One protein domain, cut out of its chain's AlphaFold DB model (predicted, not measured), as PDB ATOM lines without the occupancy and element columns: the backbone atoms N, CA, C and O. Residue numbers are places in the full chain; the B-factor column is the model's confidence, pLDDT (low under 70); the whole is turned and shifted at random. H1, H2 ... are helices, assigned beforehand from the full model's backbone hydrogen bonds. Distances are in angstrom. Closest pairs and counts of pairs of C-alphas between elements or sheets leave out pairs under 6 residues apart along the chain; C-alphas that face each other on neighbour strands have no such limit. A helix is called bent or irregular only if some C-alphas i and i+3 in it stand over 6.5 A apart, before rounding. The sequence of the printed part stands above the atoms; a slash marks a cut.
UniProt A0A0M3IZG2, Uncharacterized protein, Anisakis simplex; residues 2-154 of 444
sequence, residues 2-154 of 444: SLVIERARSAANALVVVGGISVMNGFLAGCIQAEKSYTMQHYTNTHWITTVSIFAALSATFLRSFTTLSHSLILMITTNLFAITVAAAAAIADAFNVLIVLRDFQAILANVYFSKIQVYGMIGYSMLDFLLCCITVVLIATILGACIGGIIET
ATOM      1  N   SER A   2     150.498 135.333 192.359       74.00
ATOM      2  CA  SER A   2     149.686 135.539 191.135       74.00
ATOM      3  C   SER A   2     150.189 134.755 189.910       74.00
ATOM      4  O   SER A   2     149.413 134.026 189.306       74.00
ATOM      5  N   LEU A   3     151.495 134.809 189.623       80.19
ATOM      6  CA  LEU A   3     152.120 134.097 188.495       80.19
ATOM      7  C   LEU A   3     151.950 132.564 188.574       80.19
ATOM      8  O   LEU A   3     151.825 131.888 187.559       80.19
ATOM      9  N   VAL A   4     151.948 132.000 189.786       82.12
ATOM     10  CA  VAL A   4     151.792 130.550 190.008       82.12
ATOM     11  C   VAL A   4     150.349 130.118 189.740       82.12
ATOM     12  O   VAL A   4     150.120 129.104 189.088       82.12
ATOM     13  N   ILE A   5     149.377 130.919 190.187       82.75
ATOM     14  CA  ILE A   5     147.947 130.673 189.951       82.75
ATOM     15  C   ILE A   5     147.610 130.815 188.463       82.75
ATOM     16  O   ILE A   5     146.852 130.015 187.919       82.75
ATOM     17  N   GLU A   6     148.189 131.807 187.788       86.38
ATOM     18  CA  GLU A   6     148.006 132.007 186.351       86.38
ATOM     19  C   GLU A   6     148.551 130.824 185.539       86.38
ATOM     20  O   GLU A   6     147.852 130.296 184.672       86.38
ATOM     21  N   ARG A   7     149.745 130.325 185.893       89.12
ATOM     22  CA  ARG A   7     150.311 129.099 185.309       89.12
ATOM     23  C   ARG A   7     149.424 127.881 185.549       89.12
ATOM     24  O   ARG A   7     149.198 127.124 184.614       89.12
ATOM     25  N   ALA A   8     148.882 127.708 186.755       88.19
ATOM     26  CA  ALA A   8     147.970 126.602 187.053       88.19
ATOM     27  C   ALA A   8     146.672 126.677 186.237       88.19
ATOM     28  O   ALA A   8     146.195 125.659 185.745       88.19
ATOM     29  N   ARG A   9     146.119 127.879 186.035       89.56
ATOM     30  CA  ARG A   9     144.923 128.070 185.202       89.56
ATOM     31  C   ARG A   9     145.209 127.823 183.719       89.56
ATOM     32  O   ARG A   9     144.404 127.192 183.043       89.56
ATOM     33  N   SER A  10     146.361 128.270 183.223       92.75
ATOM     34  CA  SER A  10     146.813 127.953 181.864       92.75
ATOM     35  C   SER A  10     147.012 126.444 181.680       92.75
ATOM     36  O   SER A  10     146.519 125.879 180.706       92.75
ATOM     37  N   ALA A  11     147.633 125.777 182.659       92.56
ATOM     38  CA  ALA A  11     147.813 124.330 182.657       92.56
ATOM     39  C   ALA A  11     146.475 123.574 182.679       92.56
ATOM     40  O   ALA A  11     146.323 122.605 181.943       92.56
ATOM     41  N   ALA A  12     145.488 124.040 183.451       91.00
ATOM     42  CA  ALA A  12     144.141 123.468 183.470       91.00
ATOM     43  C   ALA A  12     143.456 123.552 182.098       91.00
ATOM     44  O   ALA A  12     142.939 122.552 181.606       91.00
ATOM     45  N   ASN A  13     143.521 124.714 181.442       92.25
ATOM     46  CA  ASN A  13     142.959 124.893 180.101       92.25
ATOM     47  C   ASN A  13     143.663 124.007 179.065       92.25
ATOM     48  O   ASN A  13     143.004 123.382 178.236       92.25
ATOM     49  N   ALA A  14     144.995 123.918 179.126       93.19
ATOM     50  CA  ALA A  14     145.760 123.012 178.274       93.19
ATOM     51  C   ALA A  14     145.365 121.548 178.521       93.19
ATOM     52  O   ALA A  14     145.223 120.785 177.569       93.19
ATOM     53  N   LEU A  15     145.112 121.168 179.778       92.00
ATOM     54  CA  LEU A  15     144.702 119.815 180.142       92.00
ATOM     55  C   LEU A  15     143.314 119.458 179.584       92.00
ATOM     56  O   LEU A  15     143.105 118.313 179.200       92.00
ATOM     57  N   VAL A  16     142.393 120.426 179.455       90.50
ATOM     58  CA  VAL A  16     141.097 120.203 178.777       90.50
ATOM     59  C   VAL A  16     141.325 119.817 177.315       90.50
ATOM     60  O   VAL A  16     140.722 118.863 176.827       90.50
ATOM     61  N   VAL A  17     142.215 120.534 176.621       91.00
ATOM     62  CA  VAL A  17     142.545 120.259 175.215       91.00
ATOM     63  C   VAL A  17     143.218 118.894 175.075       91.00
ATOM     64  O   VAL A  17     142.797 118.092 174.247       91.00
ATOM     65  N   VAL A  18     144.214 118.603 175.916       90.31
ATOM     66  CA  VAL A  18     144.920 117.310 175.941       90.31
ATOM     67  C   VAL A  18     143.948 116.160 176.190       90.31
ATOM     68  O   VAL A  18     143.993 115.156 175.479       90.31
ATOM     69  N   GLY A  19     143.023 116.314 177.136       85.56
ATOM     70  CA  GLY A  19     142.007 115.304 177.399       85.56
ATOM     71  C   GLY A  19     141.041 115.113 176.230       85.56
ATOM     72  O   GLY A  19     140.729 113.978 175.879       85.56
ATOM     73  N   GLY A  20     140.625 116.195 175.564       85.12
ATOM     74  CA  GLY A  20     139.816 116.118 174.345       85.12
ATOM     75  C   GLY A  20     140.519 115.357 173.216       85.12
ATOM     76  O   GLY A  20     139.928 114.457 172.621       85.12
ATOM     77  N   ILE A  21     141.800 115.656 172.974       89.00
ATOM     78  CA  ILE A  21     142.627 114.934 171.993       89.00
ATOM     79  C   ILE A  21     142.758 113.461 172.386       89.00
ATOM     80  O   ILE A  21     142.659 112.596 171.522       89.00
ATOM     81  N   SER A  22     142.917 113.165 173.674       84.19
ATOM     82  CA  SER A  22     143.023 111.788 174.166       84.19
ATOM     83  C   SER A  22     141.755 110.974 173.903       84.19
ATOM     84  O   SER A  22     141.829 109.848 173.416       84.19
ATOM     85  N   VAL A  23     140.577 111.562 174.143       79.56
ATOM     86  CA  VAL A  23     139.288 110.929 173.810       79.56
ATOM     87  C   VAL A  23     139.169 110.685 172.308       79.56
ATOM     88  O   VAL A  23     138.727 109.616 171.895       79.56
ATOM     89  N   MET A  24     139.575 111.653 171.482       83.56
ATOM     90  CA  MET A  24     139.574 111.484 170.029       83.56
ATOM     91  C   MET A  24     140.554 110.399 169.576       83.56
ATOM     92  O   MET A  24     140.216 109.633 168.678       83.56
ATOM     93  N   ASN A  25     141.736 110.307 170.191       84.81
ATOM     94  CA  ASN A  25     142.725 109.279 169.876       84.81
ATOM     95  C   ASN A  25     142.185 107.881 170.199       84.81
ATOM     96  O   ASN A  25     142.222 107.005 169.340       84.81
ATOM     97  N   GLY A  26     141.589 107.700 171.384       75.81
ATOM     98  CA  GLY A  26     140.916 106.453 171.758       75.81
ATOM     99  C   GLY A  26     139.758 106.102 170.818       75.81
ATOM    100  O   GLY A  26     139.654 104.965 170.369       75.81
ATOM    101  N   PHE A  27     138.932 107.083 170.441       76.19
ATOM    102  CA  PHE A  27     137.847 106.879 169.474       76.19
ATOM    103  C   PHE A  27     138.363 106.428 168.102       76.19
ATOM    104  O   PHE A  27     137.865 105.455 167.539       76.19
ATOM    105  N   LEU A  28     139.373 107.119 167.565       78.56
ATOM    106  CA  LEU A  28     139.973 106.780 166.276       78.56
ATOM    107  C   LEU A  28     140.617 105.396 166.311       78.56
ATOM    108  O   LEU A  28     140.441 104.639 165.359       78.56
ATOM    109  N   ALA A  29     141.310 105.055 167.402       73.19
ATOM    110  CA  ALA A  29     141.897 103.737 167.605       73.19
ATOM    111  C   ALA A  29     140.843 102.626 167.579       73.19
ATOM    112  O   ALA A  29     141.065 101.612 166.916       73.19
ATOM    113  N   GLY A  30     139.682 102.849 168.201       68.81
ATOM    114  CA  GLY A  30     138.549 101.927 168.123       68.81
ATOM    115  C   GLY A  30     137.964 101.807 166.722       68.81
ATOM    116  O   GLY A  30     137.744 100.696 166.240       68.81
ATOM    117  N   CYS A  31     137.804 102.921 166.001       70.81
ATOM    118  CA  CYS A  31     137.322 102.895 164.616       70.81
ATOM    119  C   CYS A  31     138.251 102.123 163.669       70.81
ATOM    120  O   CYS A  31     137.767 101.433 162.774       70.81
ATOM    121  N   ILE A  32     139.572 102.240 163.842       72.44
ATOM    122  CA  ILE A  32     140.559 101.567 162.981       72.44
ATOM    123  C   ILE A  32     141.022 100.214 163.534       72.44
ATOM    124  O   ILE A  32     141.888  99.595 162.921       72.44
ATOM    125  N   GLN A  33     140.474  99.758 164.667       66.62
ATOM    126  CA  GLN A  33     140.872  98.528 165.362       66.62
ATOM    127  C   GLN A  33     142.378  98.482 165.699       66.62
ATOM    128  O   GLN A  33     143.009  97.428 165.647       66.62
ATOM    129  N   ALA A  34     142.965  99.632 166.043       64.69
ATOM    130  CA  ALA A  34     144.328  99.729 166.580       64.69
ATOM    131  C   ALA A  34     144.394  99.421 168.092       64.69
ATOM    132  O   ALA A  34     145.434  99.581 168.737       64.69
ATOM    133  N   GLU A  35     143.273  98.992 168.667       61.50
ATOM    134  CA  GLU A  35     143.191  98.428 170.008       61.50
ATOM    135  C   GLU A  35     143.809  97.020 170.052       61.50
ATOM    136  O   GLU A  35     144.004  96.370 169.024       61.50
ATOM    137  N   LYS A  36     144.118  96.522 171.253       55.12
ATOM    138  CA  LYS A  36     144.639  95.171 171.480       55.12
ATOM    139  C   LYS A  36     143.755  94.132 170.788       55.12
ATOM    140  O   LYS A  36     142.672  93.818 171.273       55.12
ATOM    141  N   SER A  37     144.265  93.525 169.723       51.41
ATOM    142  CA  SER A  37     143.706  92.296 169.170       51.41
ATOM    143  C   SER A  37     144.259  91.075 169.918       51.41
ATOM    144  O   SER A  37     145.358  91.100 170.481       51.41
ATOM    145  N   TYR A  38     143.522  89.966 169.888       45.41
ATOM    146  CA  TYR A  38     143.949  88.680 170.460       45.41
ATOM    147  C   TYR A  38     145.264  88.152 169.851       45.41
ATOM    148  O   TYR A  38     145.995  87.402 170.495       45.41
ATOM    149  N   THR A  39     145.597  88.582 168.631       47.22
ATOM    150  CA  THR A  39     146.839  88.243 167.923       47.22
ATOM    151  C   THR A  39     148.076  88.960 168.481       47.22
ATOM    152  O   THR A  39     149.194  88.513 168.231       47.22
ATOM    153  N   MET A  40     147.910  90.029 169.271       53.50
ATOM    154  CA  MET A  40     149.002  90.808 169.868       53.50
ATOM    155  C   MET A  40     149.128  90.526 171.367       53.50
ATOM    156  O   MET A  40     148.624  91.243 172.234       53.50
ATOM    157  N   GLN A  41     149.858  89.454 171.661       53.38
ATOM    158  CA  GLN A  41     149.966  88.845 172.986       53.38
ATOM    159  C   GLN A  41     150.481  89.794 174.089       53.38
ATOM    160  O   GLN A  41     150.063  89.694 175.244       53.38
ATOM    161  N   HIS A  42     151.353  90.745 173.741       56.09
ATOM    162  CA  HIS A  42     152.001  91.648 174.700       56.09
ATOM    163  C   HIS A  42     151.431  93.075 174.731       56.09
ATOM    164  O   HIS A  42     151.814  93.858 175.596       56.09
ATOM    165  N   TYR A  43     150.521  93.423 173.822       55.91
ATOM    166  CA  TYR A  43     149.962  94.773 173.730       55.91
ATOM    167  C   TYR A  43     148.919  95.005 174.839       55.91
ATOM    168  O   TYR A  43     148.223  94.070 175.229       55.91
ATOM    169  N   THR A  44     148.805  96.212 175.386       60.16
ATOM    170  CA  THR A  44     147.914  96.551 176.513       60.16
ATOM    171  C   THR A  44     146.966  97.675 176.118       60.16
ATOM    172  O   THR A  44     147.414  98.688 175.600       60.16
ATOM    173  N   ASN A  45     145.666  97.529 176.389       62.62
ATOM    174  CA  ASN A  45     144.693  98.593 176.129       62.62
ATOM    175  C   ASN A  45     144.670  99.616 177.271       62.62
ATOM    176  O   ASN A  45     144.325  99.278 178.402       62.62
ATOM    177  N   THR A  46     144.986 100.867 176.947       59.81
ATOM    178  CA  THR A  46     145.062 102.005 177.879       59.81
ATOM    179  C   THR A  46     144.035 103.102 177.566       59.81
ATOM    180  O   THR A  46     143.919 104.061 178.319       59.81
ATOM    181  N   HIS A  47     143.207 102.962 176.526       59.06
ATOM    182  CA  HIS A  47     142.312 104.023 176.028       59.06
ATOM    183  C   HIS A  47     141.329 104.613 177.062       59.06
ATOM    184  O   HIS A  47     140.969 105.784 176.969       59.06
ATOM    185  N   TRP A  48     140.893 103.851 178.073       58.09
ATOM    186  CA  TRP A  48     139.995 104.356 179.127       58.09
ATOM    187  C   TRP A  48     140.719 105.214 180.180       58.09
ATOM    188  O   TRP A  48     140.083 105.977 180.904       58.09
ATOM    189  N   ILE A  49     142.047 105.116 180.268       59.81
ATOM    190  CA  ILE A  49     142.871 105.808 181.268       59.81
ATOM    191  C   ILE A  49     143.031 107.291 180.922       59.81
ATOM    192  O   ILE A  49     143.052 108.150 181.808       59.81
ATOM    193  N   THR A  50     143.101 107.627 179.636       61.78
ATOM    194  CA  THR A  50     143.395 108.998 179.205       61.78
ATOM    195  C   THR A  50     142.206 109.945 179.377       61.78
ATOM    196  O   THR A  50     142.382 111.159 179.489       61.78
ATOM    197  N   THR A  51     140.991 109.415 179.520       66.31
ATOM    198  CA  THR A  51     139.759 110.197 179.695       66.31
ATOM    199  C   THR A  51     139.641 110.824 181.089       66.31
ATOM    200  O   THR A  51     139.007 111.870 181.257       66.31
ATOM    201  N   VAL A  52     140.348 110.261 182.077       74.19
ATOM    202  CA  VAL A  52     140.465 110.794 183.444       74.19
ATOM    203  C   VAL A  52     141.056 112.211 183.450       74.19
ATOM    204  O   VAL A  52     140.701 113.033 184.302       74.19
ATOM    205  N   SER A  53     141.890 112.541 182.458       81.69
ATOM    206  CA  SER A  53     142.490 113.872 182.306       81.69
ATOM    207  C   SER A  53     141.449 114.980 182.092       81.69
ATOM    208  O   SER A  53     141.609 116.062 182.656       81.69
ATOM    209  N   ILE A  54     140.343 114.714 181.379       81.44
ATOM    210  CA  ILE A  54     139.270 115.702 181.160       81.44
ATOM    211  C   ILE A  54     138.623 116.081 182.487       81.44
ATOM    212  O   ILE A  54     138.428 117.262 182.769       81.44
ATOM    213  N   PHE A  55     138.304 115.100 183.330       78.94
ATOM    214  CA  PHE A  55     137.658 115.369 184.615       78.94
ATOM    215  C   PHE A  55     138.584 116.133 185.567       78.94
ATOM    216  O   PHE A  55     138.136 117.071 186.230       78.94
ATOM    217  N   ALA A  56     139.876 115.795 185.579       84.31
ATOM    218  CA  ALA A  56     140.891 116.548 186.313       84.31
ATOM    219  C   ALA A  56     141.050 117.988 185.790       84.31
ATOM    220  O   ALA A  56     141.204 118.922 186.579       84.31
ATOM    221  N   ALA A  57     140.954 118.188 184.475       84.69
ATOM    222  CA  ALA A  57     141.018 119.506 183.857       84.69
ATOM    223  C   ALA A  57     139.798 120.366 184.196       84.69
ATOM    224  O   ALA A  57     139.936 121.524 184.596       84.69
ATOM    225  N   LEU A  58     138.595 119.800 184.070       84.38
ATOM    226  CA  LEU A  58     137.347 120.494 184.371       84.38
ATOM    227  C   LEU A  58     137.284 120.879 185.852       84.38
ATOM    228  O   LEU A  58     136.933 122.017 186.168       84.38
ATOM    229  N   SER A  59     137.688 119.983 186.760       84.19
ATOM    230  CA  SER A  59     137.699 120.276 188.197       84.19
ATOM    231  C   SER A  59     138.625 121.451 188.545       84.19
ATOM    232  O   SER A  59     138.267 122.284 189.379       84.19
ATOM    233  N   ALA A  60     139.766 121.577 187.858       84.56
ATOM    234  CA  ALA A  60     140.684 122.704 188.016       84.56
ATOM    235  C   ALA A  60     140.223 123.985 187.301       84.56
ATOM    236  O   ALA A  60     140.432 125.083 187.816       84.56
ATOM    237  N   THR A  61     139.547 123.873 186.157       85.56
ATOM    238  CA  THR A  61     139.068 125.029 185.379       85.56
ATOM    239  C   THR A  61     137.896 125.730 186.069       85.56
ATOM    240  O   THR A  61     137.838 126.960 186.113       85.56
ATOM    241  N   PHE A  62     136.984 124.964 186.676       80.88
ATOM    242  CA  PHE A  62     135.850 125.512 187.429       80.88
ATOM    243  C   PHE A  62     136.221 125.990 188.842       80.88
ATOM    244  O   PHE A  62     135.368 126.515 189.569       80.88
ATOM    245  N   LEU A  63     137.485 125.841 189.250       81.56
ATOM    246  CA  LEU A  63     137.947 126.283 190.555       81.56
ATOM    247  C   LEU A  63     138.045 127.814 190.616       81.56
ATOM    248  O   LEU A  63     138.820 128.454 189.904       81.56
ATOM    249  N   ARG A  64     137.285 128.420 191.536       77.69
ATOM    250  CA  ARG A  64     137.290 129.880 191.740       77.69
ATOM    251  C   ARG A  64     138.581 130.394 192.381       77.69
ATOM    252  O   ARG A  64     139.022 131.490 192.046       77.69
ATOM    253  N   SER A  65     139.170 129.628 193.300       78.50
ATOM    254  CA  SER A  65     140.377 130.005 194.045       78.50
ATOM    255  C   SER A  65     141.210 128.773 194.399       78.50
ATOM    256  O   SER A  65     140.675 127.801 194.929       78.50
ATOM    257  N   PHE A  66     142.519 128.846 194.148       77.69
ATOM    258  CA  PHE A  66     143.505 127.821 194.521       77.69
ATOM    259  C   PHE A  66     143.962 127.926 195.984       77.69
ATOM    260  O   PHE A  66     144.679 127.060 196.474       77.69
ATOM    261  N   THR A  67     143.566 128.988 196.685       71.06
ATOM    262  CA  THR A  67     144.087 129.327 198.018       71.06
ATOM    263  C   THR A  67     143.040 129.162 199.112       71.06
ATOM    264  O   THR A  67     143.373 128.981 200.279       71.06
ATOM    265  N   THR A  68     141.758 129.202 198.751       73.81
ATOM    266  CA  THR A  68     140.649 129.113 199.701       73.81
ATOM    267  C   THR A  68     140.218 127.662 199.876       73.81
ATOM    268  O   THR A  68     139.781 127.025 198.913       73.81
ATOM    269  N   LEU A  69     140.276 127.157 201.114       73.56
ATOM    270  CA  LEU A  69     139.758 125.834 201.459       73.56
ATOM    271  C   LEU A  69     138.270 125.751 201.090       73.56
ATOM    272  O   LEU A  69     137.419 126.376 201.716       73.56
ATOM    273  N   SER A  70     137.971 124.987 200.046       72.50
ATOM    274  CA  SER A  70     136.627 124.808 199.504       72.50
ATOM    275  C   SER A  70     136.458 123.382 198.991       72.50
ATOM    276  O   SER A  70     137.434 122.676 198.738       72.50
ATOM    277  N   HIS A  71     135.219 122.941 198.800       70.25
ATOM    278  CA  HIS A  71     134.946 121.593 198.281       70.25
ATOM    279  C   HIS A  71     135.414 121.430 196.846       70.25
ATOM    280  O   HIS A  71     135.905 120.368 196.492       70.25
ATOM    281  N   SER A  72     135.329 122.497 196.051       74.56
ATOM    282  CA  SER A  72     135.892 122.532 194.706       74.56
ATOM    283  C   SER A  72     137.408 122.354 194.736       74.56
ATOM    284  O   SER A  72     137.930 121.628 193.901       74.56
ATOM    285  N   LEU A  73     138.109 122.947 195.715       79.19
ATOM    286  CA  LEU A  73     139.552 122.748 195.882       79.19
ATOM    287  C   LEU A  73     139.871 121.294 196.247       79.19
ATOM    288  O   LEU A  73     140.764 120.703 195.652       79.19
ATOM    289  N   ILE A  74     139.131 120.707 197.190       76.88
ATOM    290  CA  ILE A  74     139.357 119.317 197.609       76.88
ATOM    291  C   ILE A  74     139.044 118.350 196.460       76.88
ATOM    292  O   ILE A  74     139.860 117.488 196.161       76.88
ATOM    293  N   LEU A  75     137.911 118.524 195.774       77.25
ATOM    294  CA  LEU A  75     137.540 117.730 194.600       77.25
ATOM    295  C   LEU A  75     138.601 117.837 193.503       77.25
ATOM    296  O   LEU A  75     139.000 116.823 192.934       77.25
ATOM    297  N   MET A  76     139.082 119.050 193.231       84.38
ATOM    298  CA  MET A  76     140.144 119.288 192.260       84.38
ATOM    299  C   MET A  76     141.423 118.544 192.650       84.38
ATOM    300  O   MET A  76     141.930 117.783 191.832       84.38
ATOM    301  N   ILE A  77     141.898 118.675 193.893       84.19
ATOM    302  CA  ILE A  77     143.117 117.994 194.355       84.19
ATOM    303  C   ILE A  77     142.963 116.474 194.251       84.19
ATOM    304  O   ILE A  77     143.829 115.819 193.680       84.19
ATOM    305  N   THR A  78     141.862 115.909 194.751       80.06
ATOM    306  CA  THR A  78     141.642 114.457 194.730       80.06
ATOM    307  C   THR A  78     141.563 113.925 193.293       80.06
ATOM    308  O   THR A  78     142.244 112.957 192.967       80.06
ATOM    309  N   THR A  79     140.804 114.586 192.406       80.81
ATOM    310  CA  THR A  79     140.675 114.162 190.994       80.81
ATOM    311  C   THR A  79     141.998 114.263 190.241       80.81
ATOM    312  O   THR A  79     142.331 113.369 189.470       80.81
ATOM    313  N   ASN A  80     142.790 115.304 190.505       87.31
ATOM    314  CA  ASN A  80     144.107 115.478 189.901       87.31
ATOM    315  C   ASN A  80     145.132 114.462 190.446       87.31
ATOM    316  O   ASN A  80     145.904 113.914 189.665       87.31
ATOM    317  N   LEU A  81     145.112 114.129 191.743       85.44
ATOM    318  CA  LEU A  81     145.973 113.080 192.326       85.44
ATOM    319  C   LEU A  81     145.667 111.680 191.774       85.44
ATOM    320  O   LEU A  81     146.570 110.866 191.574       85.44
ATOM    321  N   PHE A  82     144.401 111.393 191.491       81.38
ATOM    322  CA  PHE A  82     144.034 110.160 190.806       81.38
ATOM    323  C   PHE A  82     144.471 110.173 189.343       81.38
ATOM    324  O   PHE A  82     145.161 109.255 188.902       81.38
ATOM    325  N   ALA A  83     144.161 111.249 188.618       84.75
ATOM    326  CA  ALA A  83     144.508 111.393 187.209       84.75
ATOM    327  C   ALA A  83     146.017 111.305 186.950       84.75
ATOM    328  O   ALA A  83     146.420 110.655 185.992       84.75
ATOM    329  N   ILE A  84     146.865 111.888 187.807       87.12
ATOM    330  CA  ILE A  84     148.325 111.792 187.649       87.12
ATOM    331  C   ILE A  84     148.835 110.363 187.862       87.12
ATOM    332  O   ILE A  84     149.725 109.928 187.138       87.12
ATOM    333  N   THR A  85     148.256 109.618 188.809       83.19
ATOM    334  CA  THR A  85     148.636 108.220 189.075       83.19
ATOM    335  C   THR A  85     148.272 107.336 187.884       83.19
ATOM    336  O   THR A  85     149.081 106.542 187.411       83.19
ATOM    337  N   VAL A  86     147.062 107.532 187.364       80.50
ATOM    338  CA  VAL A  86     146.514 106.801 186.222       80.50
ATOM    339  C   VAL A  86     147.282 107.143 184.936       80.50
ATOM    340  O   VAL A  86     147.743 106.239 184.242       80.50
ATOM    341  N   ALA A  87     147.553 108.425 184.670       85.94
ATOM    342  CA  ALA A  87     148.346 108.860 183.517       85.94
ATOM    343  C   ALA A  87     149.809 108.391 183.576       85.94
ATOM    344  O   ALA A  87     150.365 108.015 182.549       85.94
ATOM    345  N   ALA A  88     150.436 108.376 184.756       85.81
ATOM    346  CA  ALA A  88     151.794 107.853 184.909       85.81
ATOM    347  C   ALA A  88     151.858 106.348 184.608       85.81
ATOM    348  O   ALA A  88     152.791 105.890 183.950       85.81
ATOM    349  N   ALA A  89     150.855 105.585 185.049       81.19
ATOM    350  CA  ALA A  89     150.770 104.163 184.752       81.19
ATOM    351  C   ALA A  89     150.532 103.889 183.258       81.19
ATOM    352  O   ALA A  89     151.205 103.026 182.692       81.19
ATOM    353  N   ALA A  90     149.642 104.645 182.604       80.81
ATOM    354  CA  ALA A  90     149.451 104.524 181.159       80.81
ATOM    355  C   ALA A  90     150.697 104.909 180.369       80.81
ATOM    356  O   ALA A  90     151.082 104.145 179.499       80.81
ATOM    357  N   ALA A  91     151.411 105.978 180.738       86.50
ATOM    358  CA  ALA A  91     152.672 106.315 180.075       86.50
ATOM    359  C   ALA A  91     153.665 105.136 180.091       86.50
ATOM    360  O   ALA A  91     154.345 104.873 179.104       86.50
ATOM    361  N   ILE A  92     153.738 104.390 181.197       83.88
ATOM    362  CA  ILE A  92     154.586 103.194 181.276       83.88
ATOM    363  C   ILE A  92     154.057 102.093 180.343       83.88
ATOM    364  O   ILE A  92     154.835 101.510 179.588       83.88
ATOM    365  N   ALA A  93     152.755 101.812 180.372       78.69
ATOM    366  CA  ALA A  93     152.134 100.792 179.526       78.69
ATOM    367  C   ALA A  93     152.252 101.114 178.022       78.69
ATOM    368  O   ALA A  93     152.608 100.240 177.233       78.69
ATOM    369  N   ASP A  94     152.049 102.368 177.630       83.31
ATOM    370  CA  ASP A  94     152.147 102.833 176.247       83.31
ATOM    371  C   ASP A  94     153.592 102.815 175.750       83.31
ATOM    372  O   ASP A  94     153.850 102.416 174.614       83.31
ATOM    373  N   ALA A  95     154.559 103.134 176.617       85.12
ATOM    374  CA  ALA A  95     155.973 102.948 176.304       85.12
ATOM    375  C   ALA A  95     156.297 101.470 176.025       85.12
ATOM    376  O   ALA A  95     157.013 101.163 175.070       85.12
ATOM    377  N   PHE A  96     155.744 100.542 176.813       82.75
ATOM    378  CA  PHE A  96     155.889  99.111 176.536       82.75
ATOM    379  C   PHE A  96     155.225  98.711 175.216       82.75
ATOM    380  O   PHE A  96     155.860  98.016 174.422       82.75
ATOM    381  N   ASN A  97     154.003  99.178 174.942       82.19
ATOM    382  CA  ASN A  97     153.300  98.915 173.684       82.19
ATOM    383  C   ASN A  97     154.128  99.358 172.480       82.19
ATOM    384  O   ASN A  97     154.358  98.578 171.560       82.19
ATOM    385  N   VAL A  98     154.644 100.584 172.525       85.75
ATOM    386  CA  VAL A  98     155.545 101.136 171.516       85.75
ATOM    387  C   VAL A  98     156.742 100.217 171.271       85.75
ATOM    388  O   VAL A  98     157.024  99.870 170.124       85.75
ATOM    389  N   LEU A  99     157.432  99.792 172.331       85.25
ATOM    390  CA  LEU A  99     158.609  98.930 172.208       85.25
ATOM    391  C   LEU A  99     158.265  97.571 171.594       85.25
ATOM    392  O   LEU A  99     159.017  97.070 170.762       85.25
ATOM    393  N   ILE A 100     157.129  96.989 171.979       81.12
ATOM    394  CA  ILE A 100     156.653  95.703 171.459       81.12
ATOM    395  C   ILE A 100     156.342  95.812 169.968       81.12
ATOM    396  O   ILE A 100     156.849  95.017 169.178       81.12
ATOM    397  N   VAL A 101     155.547  96.811 169.573       81.75
ATOM    398  CA  VAL A 101     155.140  96.969 168.173       81.75
ATOM    399  C   VAL A 101     156.349  97.292 167.294       81.75
ATOM    400  O   VAL A 101     156.432  96.781 166.184       81.75
ATOM    401  N   LEU A 102     157.316  98.076 167.785       86.31
ATOM    402  CA  LEU A 102     158.559  98.354 167.058       86.31
ATOM    403  C   LEU A 102     159.458  97.121 166.927       86.31
ATOM    404  O   LEU A 102     160.016  96.892 165.855       86.31
ATOM    405  N   ARG A 103     159.598  96.321 167.992       85.44
ATOM    406  CA  ARG A 103     160.414  95.098 167.979       85.44
ATOM    407  C   ARG A 103     159.871  94.077 166.984       85.44
ATOM    408  O   ARG A 103     160.640  93.516 166.209       85.44
ATOM    409  N   ASP A 104     158.557  93.874 166.988       83.12
ATOM    410  CA  ASP A 104     157.903  92.816 166.213       83.12
ATOM    411  C   ASP A 104     157.304  93.354 164.894       83.12
ATOM    412  O   ASP A 104     156.565  92.652 164.202       83.12
ATOM    413  N   PHE A 105     157.642  94.594 164.510       84.25
ATOM    414  CA  PHE A 105     156.973  95.357 163.449       84.25
ATOM    415  C   PHE A 105     156.856  94.603 162.125       84.25
ATOM    416  O   PHE A 105     155.780  94.538 161.537       84.25
ATOM    417  N   GLN A 106     157.955  94.003 161.660       84.56
ATOM    418  CA  GLN A 106     157.977  93.273 160.389       84.56
ATOM    419  C   GLN A 106     157.121  92.003 160.439       84.56
ATOM    420  O   GLN A 106     156.456  91.674 159.460       84.56
ATOM    421  N   ALA A 107     157.095  91.316 161.584       82.19
ATOM    422  CA  ALA A 107     156.278  90.122 161.772       82.19
ATOM    423  C   ALA A 107     154.782  90.468 161.819       82.19
ATOM    424  O   ALA A 107     153.968  89.766 161.227       82.19
ATOM    425  N   ILE A 108     154.427  91.581 162.467       78.00
ATOM    426  CA  ILE A 108     153.047  92.074 162.539       78.00
ATOM    427  C   ILE A 108     152.583  92.580 161.167       78.00
ATOM    428  O   ILE A 108     151.470  92.284 160.747       78.00
ATOM    429  N   LEU A 109     153.441  93.297 160.434       82.50
ATOM    430  CA  LEU A 109     153.132  93.814 159.099       82.50
ATOM    431  C   LEU A 109     152.930  92.699 158.061       82.50
ATOM    432  O   LEU A 109     152.167  92.877 157.113       82.50
ATOM    433  N   ALA A 110     153.620  91.569 158.227       81.19
ATOM    434  CA  ALA A 110     153.489  90.392 157.371       81.19
ATOM    435  C   ALA A 110     152.302  89.484 157.748       81.19
ATOM    436  O   ALA A 110     152.028  88.512 157.045       81.19
ATOM    437  N   ASN A 111     151.611  89.767 158.855       77.56
ATOM    438  CA  ASN A 111     150.533  88.932 159.362       77.56
ATOM    439  C   ASN A 111     149.231  89.167 158.575       77.56
ATOM    440  O   ASN A 111     148.762  90.294 158.442       77.56
ATOM    441  N   VAL A 112     148.628  88.078 158.094       74.38
ATOM    442  CA  VAL A 112     147.410  88.082 157.263       74.38
ATOM    443  C   VAL A 112     146.198  88.658 158.006       74.38
ATOM    444  O   VAL A 112     145.305  89.217 157.377       74.38
ATOM    445  N   TYR A 113     146.181  88.570 159.338       68.75
ATOM    446  CA  TYR A 113     145.079  89.056 160.168       68.75
ATOM    447  C   TYR A 113     145.093  90.573 160.399       68.75
ATOM    448  O   TYR A 113     144.132  91.100 160.954       68.75
ATOM    449  N   PHE A 114     146.154  91.281 159.992       69.69
ATOM    450  CA  PHE A 114     146.260  92.726 160.169       69.69
ATOM    451  C   PHE A 114     146.342  93.468 158.840       69.69
ATOM    452  O   PHE A 114     147.182  93.200 157.981       69.69
ATOM    453  N   SER A 115     145.516  94.501 158.701       78.94
ATOM    454  CA  SER A 115     145.699  95.494 157.650       78.94
ATOM    455  C   SER A 115     146.919  96.367 157.951       78.94
ATOM    456  O   SER A 115     147.226  96.679 159.102       78.94
ATOM    457  N   LYS A 116     147.590  96.864 156.907       82.38
ATOM    458  CA  LYS A 116     148.706  97.812 157.079       82.38
ATOM    459  C   LYS A 116     148.284  99.040 157.894       82.38
ATOM    460  O   LYS A 116     149.047  99.505 158.733       82.38
ATOM    461  N   ILE A 117     147.063  99.532 157.669       80.44
ATOM    462  CA  ILE A 117     146.498 100.686 158.382       80.44
ATOM    463  C   ILE A 117     146.398 100.402 159.884       80.44
ATOM    464  O   ILE A 117     146.775 101.267 160.666       80.44
ATOM    465  N   GLN A 118     145.982  99.197 160.288       77.12
ATOM    466  CA  GLN A 118     145.970  98.794 161.698       77.12
ATOM    467  C   GLN A 118     147.376  98.813 162.297       77.12
ATOM    468  O   GLN A 118     147.570  99.433 163.332       77.12
ATOM    469  N   VAL A 119     148.379  98.223 161.637       81.00
ATOM    470  CA  VAL A 119     149.750  98.151 162.186       81.00
ATOM    471  C   VAL A 119     150.361  99.542 162.388       81.00
ATOM    472  O   VAL A 119     150.915  99.836 163.449       81.00
ATOM    473  N   TYR A 120     150.221 100.433 161.400       84.94
ATOM    474  CA  TYR A 120     150.639 101.832 161.550       84.94
ATOM    475  C   TYR A 120     149.787 102.577 162.585       84.94
ATOM    476  O   TYR A 120     150.317 103.386 163.347       84.94
ATOM    477  N   GLY A 121     148.490 102.272 162.643       82.94
ATOM    478  CA  GLY A 121     147.553 102.782 163.635       82.94
ATOM    479  C   GLY A 121     147.969 102.433 165.059       82.94
ATOM    480  O   GLY A 121     147.983 103.322 165.896       82.94
ATOM    481  N   MET A 122     148.397 101.195 165.328       81.12
ATOM    482  CA  MET A 122     148.836 100.743 166.655       81.12
ATOM    483  C   MET A 122     150.052 101.526 167.160       81.12
ATOM    484  O   MET A 122     150.069 101.951 168.316       81.12
ATOM    485  N   ILE A 123     151.046 101.771 166.295       85.50
ATOM    486  CA  ILE A 123     152.199 102.617 166.645       85.50
ATOM    487  C   ILE A 123     151.754 104.058 166.863       85.50
ATOM    488  O   ILE A 123     152.101 104.650 167.882       85.50
ATOM    489  N   GLY A 124     151.024 104.632 165.903       86.31
ATOM    490  CA  GLY A 124     150.619 106.037 165.946       86.31
ATOM    491  C   GLY A 124     149.780 106.350 167.181       86.31
ATOM    492  O   GLY A 124     150.074 107.304 167.897       86.31
ATOM    493  N   TYR A 125     148.806 105.489 167.468       84.94
ATOM    494  CA  TYR A 125     147.968 105.548 168.657       84.94
ATOM    495  C   TYR A 125     148.798 105.443 169.941       84.94
ATOM    496  O   TYR A 125     148.716 106.349 170.768       84.94
ATOM    497  N   SER A 126     149.642 104.412 170.081       85.19
ATOM    498  CA  SER A 126     150.436 104.193 171.305       85.19
ATOM    499  C   SER A 126     151.452 105.314 171.555       85.19
ATOM    500  O   SER A 126     151.671 105.716 172.692       85.19
ATOM    501  N   MET A 127     152.068 105.852 170.497       88.19
ATOM    502  CA  MET A 127     152.986 106.992 170.602       88.19
ATOM    503  C   MET A 127     152.271 108.263 171.041       88.19
ATOM    504  O   MET A 127     152.799 109.028 171.853       88.19
ATOM    505  N   LEU A 128     151.086 108.506 170.478       89.31
ATOM    506  CA  LEU A 128     150.293 109.672 170.818       89.31
ATOM    507  C   LEU A 128     149.772 109.567 172.256       89.31
ATOM    508  O   LEU A 128     149.922 110.531 173.000       89.31
ATOM    509  N   ASP A 129     149.266 108.407 172.678       86.00
ATOM    510  CA  ASP A 129     148.827 108.175 174.061       86.00
ATOM    511  C   ASP A 129     149.986 108.321 175.055       86.00
ATOM    512  O   ASP A 129     149.860 109.079 176.017       86.00
ATOM    513  N   PHE A 130     151.162 107.754 174.759       89.19
ATOM    514  CA  PHE A 130     152.370 107.962 175.564       89.19
ATOM    515  C   PHE A 130     152.681 109.455 175.764       89.19
ATOM    516  O   PHE A 130     152.866 109.924 176.893       89.19
ATOM    517  N   LEU A 131     152.703 110.224 174.671       91.25
ATOM    518  CA  LEU A 131     152.987 111.657 174.702       91.25
ATOM    519  C   LEU A 131     151.914 112.435 175.482       91.25
ATOM    520  O   LEU A 131     152.249 113.284 176.314       91.25
ATOM    521  N   LEU A 132     150.634 112.136 175.251       90.50
ATOM    522  CA  LEU A 132     149.510 112.764 175.948       90.50
ATOM    523  C   LEU A 132     149.531 112.452 177.448       90.50
ATOM    524  O   LEU A 132     149.287 113.353 178.257       90.50
ATOM    525  N   CYS A 133     149.889 111.231 177.846       89.44
ATOM    526  CA  CYS A 133     150.060 110.846 179.243       89.44
ATOM    527  C   CYS A 133     151.225 111.594 179.904       89.44
ATOM    528  O   CYS A 133     151.052 112.145 180.995       89.44
ATOM    529  N   CYS A 134     152.383 111.706 179.244       91.06
ATOM    530  CA  CYS A 134     153.504 112.499 179.757       91.06
ATOM    531  C   CYS A 134     153.127 113.977 179.943       91.06
ATOM    532  O   CYS A 134     153.400 114.559 180.996       91.06
ATOM    533  N   ILE A 135     152.458 114.580 178.954       92.50
ATOM    534  CA  ILE A 135     151.979 115.966 179.042       92.50
ATOM    535  C   ILE A 135     150.968 116.111 180.185       92.50
ATOM    536  O   ILE A 135     151.073 117.040 180.985       92.50
ATOM    537  N   THR A 136     150.032 115.170 180.312       91.62
ATOM    538  CA  THR A 136     149.039 115.126 181.395       91.62
ATOM    539  C   THR A 136     149.708 115.138 182.768       91.62
ATOM    540  O   THR A 136     149.347 115.958 183.613       91.62
ATOM    541  N   VAL A 137     150.732 114.305 182.984       92.12
ATOM    542  CA  VAL A 137     151.492 114.267 184.246       92.12
ATOM    543  C   VAL A 137     152.123 115.628 184.556       92.12
ATOM    544  O   VAL A 137     151.994 116.122 185.677       92.12
ATOM    545  N   VAL A 138     152.755 116.274 183.570       93.38
ATOM    546  CA  VAL A 138     153.403 117.588 183.742       93.38
ATOM    547  C   VAL A 138     152.385 118.692 184.052       93.38
ATOM    548  O   VAL A 138     152.594 119.505 184.962       93.38
ATOM    549  N   LEU A 139     151.269 118.726 183.323       93.94
ATOM    550  CA  LEU A 139     150.209 119.714 183.523       93.94
ATOM    551  C   LEU A 139     149.562 119.558 184.900       93.94
ATOM    552  O   LEU A 139     149.428 120.543 185.627       93.94
ATOM    553  N   ILE A 140     149.242 118.328 185.306       92.62
ATOM    554  CA  ILE A 140     148.666 118.060 186.624       92.62
ATOM    555  C   ILE A 140     149.658 118.398 187.739       92.62
ATOM    556  O   ILE A 140     149.276 119.039 188.719       92.62
ATOM    557  N   ALA A 141     150.937 118.041 187.597       91.56
ATOM    558  CA  ALA A 141     151.962 118.416 188.569       91.56
ATOM    559  C   ALA A 141     152.053 119.943 188.737       91.56
ATOM    560  O   ALA A 141     152.207 120.438 189.854       91.56
ATOM    561  N   THR A 142     151.873 120.700 187.650       91.00
ATOM    562  CA  THR A 142     151.821 122.171 187.680       91.00
ATOM    563  C   THR A 142     150.587 122.687 188.434       91.00
ATOM    564  O   THR A 142     150.706 123.596 189.258       91.00
ATOM    565  N   ILE A 143     149.412 122.091 188.200       90.62
ATOM    566  CA  ILE A 143     148.151 122.428 188.888       90.62
ATOM    567  C   ILE A 143     148.256 122.137 190.393       90.62
ATOM    568  O   ILE A 143     147.976 123.006 191.223       90.62
ATOM    569  N   LEU A 144     148.701 120.931 190.756       88.94
ATOM    570  CA  LEU A 144     148.884 120.516 192.148       88.94
ATOM    571  C   LEU A 144     149.973 121.343 192.842       88.94
ATOM    572  O   LEU A 144     149.803 121.724 194.000       88.94
ATOM    573  N   GLY A 145     151.043 121.694 192.126       86.06
ATOM    574  CA  GLY A 145     152.130 122.544 192.611       86.06
ATOM    575  C   GLY A 145     151.658 123.914 193.104       86.06
ATOM    576  O   GLY A 145     152.150 124.410 194.119       86.06
ATOM    577  N   ALA A 146     150.639 124.495 192.465       84.31
ATOM    578  CA  ALA A 146     150.039 125.752 192.911       84.31
ATOM    579  C   ALA A 146     149.277 125.641 194.243       84.31
ATOM    580  O   ALA A 146     149.038 126.659 194.895       84.31
ATOM    581  N   CYS A 147     148.932 124.424 194.671       78.19
ATOM    582  CA  CYS A 147     148.207 124.159 195.913       78.19
ATOM    583  C   CYS A 147     149.136 123.849 197.094       78.19
ATOM    584  O   CYS A 147     148.710 123.976 198.242       78.19
ATOM    585  N   ILE A 148     150.401 123.481 196.842       70.56
ATOM    586  CA  ILE A 148     151.365 123.065 197.880       70.56
ATOM    587  C   ILE A 148     151.559 124.159 198.940       70.56
ATOM    588  O   ILE A 148     151.597 123.854 200.129       70.56
ATOM    589  N   GLY A 149     151.578 125.436 198.538       58.50
ATOM    590  CA  GLY A 149     151.674 126.562 199.476       58.50
ATOM    591  C   GLY A 149     150.476 126.684 200.430       58.50
ATOM    592  O   GLY A 149     150.665 126.962 201.607       58.50
ATOM    593  N   GLY A 150     149.255 126.406 199.957       55.28
ATOM    594  CA  GLY A 150     148.038 126.444 200.784       55.28
ATOM    595  C   GLY A 150     147.831 125.190 201.643       55.28
ATOM    596  O   GLY A 150     147.178 125.246 202.683       55.28
ATOM    597  N   ILE A 151     148.416 124.057 201.239       55.94
ATOM    598  CA  ILE A 151     148.397 122.795 201.993       55.94
ATOM    599  C   ILE A 151     149.178 122.922 203.312       55.94
ATOM    600  O   ILE A 151     148.736 122.390 204.333       55.94
ATOM    601  N   ILE A 152     150.292 123.659 203.303       52.72
ATOM    602  CA  ILE A 152     151.203 123.813 204.449       52.72
ATOM    603  C   ILE A 152     150.625 124.743 205.537       52.72
ATOM    604  O   ILE A 152     150.909 124.553 206.716       52.72
ATOM    605  N   GLU A 153     149.759 125.698 205.183       50.84
ATOM    606  CA  GLU A 153     149.236 126.725 206.108       50.84
ATOM    607  C   GLU A 153     147.965 126.330 206.888       50.84
ATOM    608  O   GLU A 153     147.479 127.091 207.729       50.84
ATOM    609  N   THR A 154     147.395 125.142 206.660       52.16
ATOM    610  CA  THR A 154     146.138 124.759 207.330       52.16
ATOM    611  C   THR A 154     146.378 124.115 208.698       52.16
ATOM    612  O   THR A 154     147.083 123.116 208.804       52.16
TER     613      THR A 154
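AT A GLANCE: This is residues 2 to 154 of the 444 residues of an uncharacterized protein of Anisakis simplex (UniProt A0A0M3IZG2). Three long helices, H1, H3 and H5, run lengthwise in a rod, with H5 between H1 and H3, and the short H2 bridges H1 and H3 over part of their length. The tiny H4 sits at one end of the rod, and the unnamed residues 32 to 51 run back from the end of H1 to H2. H1, H2, H3 and H5 form an up and down bundle, each running against the one before it in the chain. The printed part has 153 residues, with five named helices in the order H1 to H5 and no named strand; its class is all helix. It is only just loose, close to compact, with a radius of gyration of the C-alphas of 18.0 A and spans of 61 by 24 by 23 A.

HOW THE PARTS SIT: The hub is H5, residues 116 to 152, which touches the four other helices. It touches H3, residues 71 to 103, at a shallow tilt of 31 degrees, opposite ways; the closest C-alphas, of Phe 130 and Ala 91, are 4.8 A apart. It touches H1, residues 2 to 31, at a shallow tilt of 24 degrees, opposite ways; the closest C-alphas, of Ile 143 and Ala 8, are 4.6 A apart. H1 and H3 are apart. H2, residues 52 to 61, forms a helical hairpin with H1, whose residues 9 to 20 alone touch it; the closest C-alphas, of Gly 19 and Ile 54, are 4.7 A apart. H2 and H3 form another, at a shallow tilt of 34 degrees, only just short of steep, with the C-alphas of Ser 59 and Met 76 closest at 4.8 A. H2 and H5 only just touch, with 3 pairs of C-alphas within 8 A, the closest those of Ser 53 and Thr 136 at 6.7 A. H4, residues 105 to 109, touches residues 116 to 119 of H5 alone; the closest C-alphas, of Leu 109 and Lys 116, are 6.3 A apart. Every O i to N i+4 pair is within hydrogen-bond range in H1, H2, H3 and H4, and 30 of 33 are in H5.

IN THESE COORDINATES: H5 is 54.1 A long from C-alpha 116 at (148.706, 97.812, 157.079) to C-alpha 152 at (151.203, 123.813, 204.449). It has a kink of 37 degrees near residue 146 and is only just irregular: C-alphas 146 and 149 are 6.8 A apart. H3 is 47.6 A long, and H1 is 43.8 A long from C-alpha 2 at (149.686, 135.539, 191.135). H2 is 14.4 A long and H4 6.0 A.

THE WHOLE: The C-alphas farthest apart, of Val 112 and Glu 153, are 62.3 A apart. The printed part has no cut. The link from H1 to H2, 20 residues, is long, and that from H3 to H4 is tight. The mean pLDDT of the printed part is 78.9; residue 30 and residues 33 to 51, 113 to 114 and 149 to 154 are under 70.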